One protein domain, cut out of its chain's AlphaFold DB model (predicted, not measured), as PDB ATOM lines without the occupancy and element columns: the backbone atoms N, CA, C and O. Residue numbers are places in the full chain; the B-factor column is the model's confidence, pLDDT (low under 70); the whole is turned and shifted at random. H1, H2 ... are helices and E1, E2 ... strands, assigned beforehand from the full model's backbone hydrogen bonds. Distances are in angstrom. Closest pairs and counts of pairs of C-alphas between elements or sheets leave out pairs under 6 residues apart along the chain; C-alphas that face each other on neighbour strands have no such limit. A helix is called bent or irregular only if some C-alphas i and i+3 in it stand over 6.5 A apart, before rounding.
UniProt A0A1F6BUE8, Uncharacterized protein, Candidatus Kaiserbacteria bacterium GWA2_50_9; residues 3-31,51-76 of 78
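What this domain is: This is residues 3 to 31 and 51 to 76 of the 78 residues of an uncharacterized protein of Candidatus Kaiserbacteria bacterium GWA2_50_9 (UniProt A0A1F6BUE8). A long, bent hairpin of two antiparallel strands, E1 and E2, runs past one side of a small helical hairpin, H1 and H2. H2 lies between the strands and H1, with E1 as the strand nearer to it. The printed part has 55 residues with two named strands followed by two named helices, in the order E1, E2, H1, H2; the sheet's order is E1 - E2, and the class is mixed, helices and strands. The whole is only just compact, close to loose, with a radius of gyration of the C-alphas of 12.0 A, and it is elongated, spanning 34 by 22 by 18 A.

How they stand to each other: Begin at the first printed residue with E1, residues 3 to 12, and its antiparallel neighbour E2, residues 18 to 30, which make a hairpin with 161 degrees between their directions. Look at N 7 and O 26, 3.0 A apart, and at N 19 and O 11, 2.8 A apart, both within hydrogen-bond range. E1 bends by 70 degrees at residue 9, and E2 by 117 degrees at residue 21. Past the cut, H1, residues 53 to 59, and H2, residues 63 to 75, touch and form a helical hairpin. Their lines stand at a shallow tilt of 16 degrees, opposite ways, and their closest C-alphas, those of Ala 57 and Lys 66, are 4.8 A apart. The closest C-alphas of E1 and H2, those of Arg 9 and Lys 64, are 6.7 A apart. E1 and H1 are apart, and so are E2 and H2. In H2 every O i to N i+4 pair is within hydrogen-bond range; in H1 0 of 3 are, beside 3 of 4 O i to N i+3 pairs. H1 is irregular, with C-alphas 54 and 57 7.4 A apart.

Where its parts are: Find C-alpha 3 at (22.133, -42.309, 4.170); from there E1 runs 23.3 A to C-alpha 12. E2 runs 25.8 A from C-alpha 18 to C-alpha 30 at (18.289, -42.085, 9.040). H1, from Lys 53 to Leu 59, is 10.8 A long. H2 runs 18.4 A from Gln 63 to C-alpha 75 at (11.891, -36.316, -3.185).

The domain as a whole: The two C-alphas farthest apart are those of Ser 21 and Asn 76, at 33.9 A. Residues 32 to 50 are not printed, and C-alphas 31 and 51 are 14.7 A apart across this cut, which falls in the link from E2 to H1. The links E1 to E2 and H1 to H2 are tight. The mean pLDDT of the printed part is 91.2; look for low confidence at residues 75 to 76, which are under 70.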
ATOM      1  N   GLU A   3      21.597 -43.644   4.453       94.94
ATOM      2  CA  GLU A   3      22.133 -42.309   4.170       94.94
ATOM      3  C   GLU A   3      21.073 -41.466   3.442       94.94
ATOM      4  O   GLU A   3      20.416 -41.947   2.514       94.94
ATOM      5  N   LEU A   4      20.864 -40.228   3.895       92.50
ATOM      6  CA  LEU A   4      19.917 -39.289   3.285       92.50
ATOM      7  C   LEU A   4      20.595 -38.299   2.331       92.50
ATOM      8  O   LEU A   4      19.922 -37.717   1.483       92.50
ATOM      9  N   GLY A   5      21.905 -38.115   2.480       94.56
ATOM     10  CA  GLY A   5      22.731 -37.229   1.673       94.56
ATOM     11  C   GLY A   5      23.636 -36.347   2.525       94.56
ATOM     12  O   GLY A   5      23.603 -36.382   3.759       94.56
ATOM     13  N   SER A   6      24.431 -35.533   1.838       97.06
ATOM     14  CA  SER A   6      25.369 -34.592   2.445       97.06
ATOM     15  C   SER A   6      25.171 -33.189   1.888       97.06
ATOM     16  O   SER A   6      24.793 -33.022   0.729       97.06
ATOM     17  N   TYR A   7      25.452 -32.177   2.700       97.19
ATOM     18  CA  TYR A   7      25.476 -30.778   2.279       97.19
ATOM     19  C   TYR A   7      26.547 -30.008   3.051       97.19
ATOM     20  O   TYR A   7      27.083 -30.492   4.050       97.19
ATOM     21  N   GLN A   8      26.882 -28.813   2.568       97.62
ATOM     22  CA  GLN A   8      27.903 -27.973   3.181       97.62
ATOM     23  C   GLN A   8      27.344 -26.648   3.667       97.62
ATOM     24  O   GLN A   8      26.666 -25.932   2.923       97.62
ATOM     25  N   ARG A   9      27.715 -26.268   4.886       97.00
ATOM     26  CA  ARG A   9      27.429 -24.944   5.438       97.00
ATOM     27  C   ARG A   9      28.503 -24.490   6.405       97.00
ATOM     28  O   ARG A   9      29.234 -25.310   6.955       97.00
ATOM     29  N   HIS A  10      28.566 -23.185   6.619       96.38
ATOM     30  CA  HIS A  10      29.408 -22.638   7.663       96.38
ATOM     31  C   HIS A  10      28.831 -22.945   9.050       96.38
ATOM     32  O   HIS A  10      27.696 -23.426   9.210       96.38
ATOM     33  N   LYS A  11      29.646 -22.715  10.077       94.19
ATOM     34  CA  LYS A  11      29.209 -22.804  11.466       94.19
ATOM     35  C   LYS A  11      28.098 -21.777  11.729       94.19
ATOM     36  O   LYS A  11      28.059 -20.726  11.103       94.19
ATOM     37  N   ILE A  12      27.176 -22.087  12.643       90.88
ATOM     38  CA  ILE A  12      26.156 -21.114  13.063       90.88
ATOM     39  C   ILE A  12      26.820 -20.123  14.018       90.88
ATOM     40  O   ILE A  12      27.422 -20.532  15.015       90.88
ATOM     41  N   GLY A  13      26.710 -18.833  13.710       89.00
ATOM     42  CA  GLY A  13      27.189 -17.762  14.571       89.00
ATOM     43  C   GLY A  13      26.397 -17.692  15.877       89.00
ATOM     44  O   GLY A  13      25.183 -17.891  15.898       89.00
ATOM     45  N   LYS A  14      27.072 -17.352  16.985       84.12
ATOM     46  CA  LYS A  14      26.439 -17.222  18.317       84.12
ATOM     47  C   LYS A  14      25.313 -16.178  18.364       84.12
ATOM     48  O   LYS A  14      24.425 -16.291  19.197       84.12
ATOM     49  N   ASN A  15      25.346 -15.199  17.459       83.38
ATOM     50  CA  ASN A  15      24.348 -14.131  17.342       83.38
ATOM     51  C   ASN A  15      23.414 -14.332  16.130       83.38
ATOM     52  O   ASN A  15      22.756 -13.391  15.696       83.38
ATOM     53  N   GLY A  16      23.384 -15.541  15.560       79.19
ATOM     54  CA  GLY A  16      22.748 -15.827  14.276       79.19
ATOM     55  C   GLY A  16      23.689 -15.632  13.082       79.19
ATOM     56  O   GLY A  16      24.823 -15.173  13.228       79.19
ATOM     57  N   GLY A  17      23.207 -16.013  11.896       86.00
ATOM     58  CA  GLY A  17      23.974 -15.975  10.646       86.00
ATOM     59  C   GLY A  17      25.099 -17.016  10.560       86.00
ATOM     60  O   GLY A  17      25.228 -17.898  11.414       86.00
ATOM     61  N   ASP A  18      25.904 -16.898   9.505       91.31
ATOM     62  CA  ASP A  18      27.047 -17.773   9.243       91.31
ATOM     63  C   ASP A  18      28.305 -17.251   9.956       91.31
ATOM     64  O   ASP A  18      28.703 -16.098   9.796       91.31
ATOM     65  N   ASP A  19      28.974 -18.133  10.694       93.50
ATOM     66  CA  ASP A  19      30.361 -17.991  11.130       93.50
ATOM     67  C   ASP A  19      31.269 -18.648  10.081       93.50
ATOM     68  O   ASP A  19      31.427 -19.872  10.039       93.50
ATOM     69  N   THR A  20      31.859 -17.821   9.215       94.88
ATOM     70  CA  THR A  20      32.670 -18.253   8.066       94.88
ATOM     71  C   THR A  20      34.073 -18.740   8.432       94.88
ATOM     72  O   THR A  20      34.843 -19.085   7.537       94.88
ATOM     73  N   SER A  21      34.415 -18.818   9.723       96.56
ATOM     74  CA  SER A  21      35.701 -19.369  10.170       96.56
ATOM     75  C   SER A  21      35.859 -20.861   9.865       96.56
ATOM     76  O   SER A  21      36.982 -21.362   9.802       96.56
ATOM     77  N   GLU A  22      34.750 -21.577   9.656       96.56
ATOM     78  CA  GLU A  22      34.748 -23.016   9.420       96.56
ATOM     79  C   GLU A  22      33.630 -23.416   8.448       96.56
ATOM     80  O   GLU A  22      32.445 -23.217   8.728       96.56
ATOM     81  N   LEU A  23      34.000 -24.036   7.322       97.50
ATOM     82  CA  LEU A  23      33.067 -24.711   6.420       97.50
ATOM     83  C   LEU A  23      32.962 -26.191   6.801       97.50
ATOM     84  O   LEU A  23      33.959 -26.911   6.796       97.50
ATOM     85  N   LYS A  24      31.746 -26.659   7.087       97.06
ATOM     86  CA  LYS A  24      31.464 -28.047   7.463       97.06
ATOM     87  C   LYS A  24      30.831 -28.806   6.309       97.06
ATOM     88  O   LYS A  24      29.933 -28.288   5.648       97.06
ATOM     89  N   THR A  25      31.233 -30.064   6.146       98.19
ATOM     90  CA  THR A  25      30.455 -31.070   5.414       98.19
ATOM     91  C   THR A  25      29.627 -31.853   6.425       98.19
ATOM     92  O   THR A  25      30.179 -32.430   7.359       98.19
ATOM     93  N   ILE A  26      28.306 -31.855   6.257       97.44
ATOM     94  CA  ILE A  26      27.362 -32.531   7.148       97.44
ATOM     95  C   ILE A  26      26.691 -33.655   6.363       97.44
ATOM     96  O   ILE A  26      26.024 -33.393   5.362       97.44
ATOM     97  N   THR A  27      26.849 -34.892   6.834       97.12
ATOM     98  CA  THR A  27      26.224 -36.091   6.256       97.12
ATOM     99  C   THR A  27      25.120 -36.592   7.177       97.12
ATOM    100  O   THR A  27      25.351 -36.823   8.364       97.12
ATOM    101  N   MET A  28      23.916 -36.766   6.635       95.25
ATOM    102  CA  MET A  28      22.735 -37.162   7.401       95.25
ATOM    103  C   MET A  28      22.425 -38.650   7.229       95.25
ATOM    104  O   MET A  28      22.306 -39.152   6.109       95.25
ATOM    105  N   PHE A  29      22.201 -39.341   8.348       95.25
ATOM    106  CA  PHE A  29      21.817 -40.752   8.386       95.25
ATOM    107  C   PHE A  29      20.473 -40.933   9.095       95.25
ATOM    108  O   PHE A  29      20.254 -40.429  10.194       95.25
ATOM    109  N   LEU A  30      19.575 -41.700   8.478       92.94
ATOM    110  CA  LEU A  30      18.289 -42.085   9.040       92.94
ATOM    111  C   LEU A  30      18.388 -43.416   9.785       92.94
ATOM    112  O   LEU A  30      18.786 -44.453   9.233       92.94
ATOM    113  N   PHE A  31      17.902 -43.387  11.019       94.19
ATOM    114  CA  PHE A  31      17.702 -44.546  11.875       94.19
ATOM    115  C   PHE A  31      16.215 -44.726  12.169       94.19
ATOM    116  O   PHE A  31      15.422 -43.796  12.040       94.19
ATOM    117  N   ILE A  51       8.923 -34.786  16.198       93.31
ATOM    118  CA  ILE A  51       8.222 -33.864  15.307       93.31
ATOM    119  C   ILE A  51       7.789 -34.583  14.036       93.31
ATOM    120  O   ILE A  51       8.466 -35.491  13.548       93.31
ATOM    121  N   GLU A  52       6.653 -34.157  13.488       91.94
ATOM    122  CA  GLU A  52       6.225 -34.578  12.159       91.94
ATOM    123  C   GLU A  52       7.236 -34.095  11.121       91.94
ATOM    124  O   GLU A  52       7.702 -32.954  11.163       91.94
ATOM    125  N   LYS A  53       7.567 -34.964  10.162       89.31
ATOM    126  CA  LYS A  53       8.605 -34.681   9.162       89.31
ATOM    127  C   LYS A  53       8.317 -33.406   8.366       89.31
ATOM    128  O   LYS A  53       9.240 -32.663   8.055       89.31
ATOM    129  N   THR A  54       7.045 -33.141   8.084       89.12
ATOM    130  CA  THR A  54       6.572 -31.969   7.339       89.12
ATOM    131  C   THR A  54       6.819 -30.647   8.068       89.12
ATOM    132  O   THR A  54       6.936 -29.618   7.416       89.12
ATOM    133  N   LYS A  55       6.985 -30.665   9.397       91.19
ATOM    134  CA  LYS A  55       7.197 -29.467  10.227       91.19
ATOM    135  C   LYS A  55       8.670 -29.151  10.492       91.19
ATOM    136  O   LYS A  55       8.982 -28.164  11.150       91.19
ATOM    137  N   ILE A  56       9.604 -29.970   9.993       91.44
ATOM    138  CA  ILE A  56      11.042 -29.807  10.271       91.44
ATOM    139  C   ILE A  56      11.542 -28.424   9.832       91.44
ATOM    140  O   ILE A  56      12.204 -27.734  10.605       91.44
ATOM    141  N   ALA A  57      11.211 -27.998   8.610       88.94
ATOM    142  CA  ALA A  57      11.712 -26.743   8.047       88.94
ATOM    143  C   ALA A  57      11.227 -25.492   8.809       88.94
ATOM    144  O   ALA A  57      11.894 -24.457   8.769       88.94
ATOM    145  N   GLU A  58      10.104 -25.592   9.527       90.25
ATOM    146  CA  GLU A  58       9.543 -24.511  10.347       90.25
ATOM    147  C   GLU A  58      10.347 -24.284  11.636       90.25
ATOM    148  O   GLU A  58      10.401 -23.166  12.141       90.25
ATOM    149  N   LEU A  59      10.988 -25.335  12.157       91.94
ATOM    150  CA  LEU A  59      11.702 -25.309  13.438       91.94
ATOM    151  C   LEU A  59      13.203 -25.049  13.293       91.94
ATOM    152  O   LEU A  59      13.847 -24.582  14.233       91.94
ATOM    153  N   LEU A  60      13.780 -25.365  12.134       91.88
ATOM    154  CA  LEU A  60      15.194 -25.112  11.878       91.88
ATOM    155  C   LEU A  60      15.460 -23.608  11.755       91.88
ATOM    156  O   LEU A  60      14.649 -22.852  11.227       91.88
ATOM    157  N   THR A  61      16.626 -23.159  12.210       90.06
ATOM    158  CA  THR A  61      17.000 -21.735  12.174       90.06
ATOM    159  C   THR A  61      17.910 -21.398  10.997       90.06
ATOM    160  O   THR A  61      17.828 -20.302  10.449       90.06
ATOM    161  N   HIS A  62      18.735 -22.346  10.553       91.94
ATOM    162  CA  HIS A  62      19.706 -22.133   9.486       91.94
ATOM    163  C   HIS A  62      19.130 -22.475   8.103       91.94
ATOM    164  O   HIS A  62      18.601 -23.569   7.896       91.94
ATOM    165  N   GLN A  63      19.278 -21.569   7.128       92.38
ATOM    166  CA  GLN A  63      18.637 -21.704   5.811       92.38
ATOM    167  C   GLN A  63      19.064 -22.975   5.065       92.38
ATOM    168  O   GLN A  63      18.214 -23.715   4.587       92.38
ATOM    169  N   LYS A  64      20.362 -23.303   5.046       94.81
ATOM    170  CA  LYS A  64      20.837 -24.522   4.366       94.81
ATOM    171  C   LYS A  64      20.312 -25.819   4.989       94.81
ATOM    172  O   LYS A  64      20.184 -26.817   4.284       94.81
ATOM    173  N   ASP A  65      19.989 -25.800   6.282       94.44
ATOM    174  CA  ASP A  65      19.431 -26.969   6.963       94.44
ATOM    175  C   ASP A  65      17.973 -27.129   6.513       94.44
ATOM    176  O   ASP A  65      17.563 -28.223   6.126       94.44
ATOM    177  N   LYS A  66      17.220 -26.018   6.444       94.12
ATOM    178  CA  LYS A  66      15.871 -25.995   5.858       94.12
ATOM    179  C   LYS A  66      15.876 -26.521   4.429       94.12
ATOM    180  O   LYS A  66      15.101 -27.418   4.124       94.12
ATOM    181  N   ASP A  67      16.763 -26.015   3.575       94.38
ATOM    182  CA  ASP A  67      16.826 -26.401   2.161       94.38
ATOM    183  C   ASP A  67      17.107 -27.903   1.993       94.38
ATOM    184  O   ASP A  67      16.467 -28.581   1.180       94.38
ATOM    185  N   PHE A  68      18.019 -28.455   2.805       94.69
ATOM    186  CA  PHE A  68      18.304 -29.887   2.810       94.69
ATOM    187  C   PHE A  68      17.046 -30.704   3.132       94.69
ATOM    188  O   PHE A  68      16.671 -31.586   2.353       94.69
ATOM    189  N   PHE A  69      16.360 -30.391   4.237       92.75
ATOM    190  CA  PHE A  69      15.176 -31.143   4.652       92.75
ATOM    191  C   PHE A  69      13.977 -30.927   3.722       92.75
ATOM    192  O   PHE A  69      13.327 -31.906   3.365       92.75
ATOM    193  N   SER A  70      13.727 -29.705   3.248       91.50
ATOM    194  CA  SER A  70      12.669 -29.420   2.271       91.50
ATOM    195  C   SER A  70      12.869 -30.225   0.989       91.50
ATOM    196  O   SER A  70      11.955 -30.908   0.533       91.50
ATOM    197  N   SER A  71      14.093 -30.242   0.449       88.31
ATOM    198  CA  SER A  71      14.388 -31.021  -0.756       88.31
ATOM    199  C   SER A  71      14.273 -32.534  -0.533       88.31
ATOM    200  O   SER A  71      13.921 -33.275  -1.451       88.31
ATOM    201  N   PHE A  72      14.554 -33.015   0.682       82.69
ATOM    202  CA  PHE A  72      14.343 -34.413   1.046       82.69
ATOM    203  C   PHE A  72      12.854 -34.775   1.089       82.69
ATOM    204  O   PHE A  72      12.490 -35.821   0.553       82.69
ATOM    205  N   LEU A  73      12.007 -33.927   1.680       79.88
ATOM    206  CA  LEU A  73      10.560 -34.155   1.745       79.88
ATOM    207  C   LEU A  73       9.962 -34.251   0.338       79.88
ATOM    208  O   LEU A  73       9.342 -35.259   0.019       79.88
ATOM    209  N   THR A  74      10.282 -33.308  -0.552       76.75
ATOM    210  CA  THR A  74       9.783 -33.320  -1.939       76.75
ATOM    211  C   THR A  74      10.193 -34.574  -2.720       76.75
ATOM    212  O   THR A  74       9.437 -35.064  -3.550       76.75
ATOM    213  N   ARG A  75      11.390 -35.126  -2.471       69.88
ATOM    214  CA  ARG A  75      11.891 -36.316  -3.185       69.88
ATOM    215  C   ARG A  75      11.325 -37.647  -2.680       69.88
ATOM    216  O   ARG A  75      11.510 -38.651  -3.358       69.88
ATOM    217  N   ASN A  76      10.720 -37.681  -1.492       65.12
ATOM    218  CA  ASN A  76      10.263 -38.921  -0.847       65.12
ATOM    219  C   ASN A  76       8.747 -38.926  -0.565       65.12
ATOM    220  O   ASN A  76       8.285 -39.774   0.194       65.12
TER     221      ASN A  76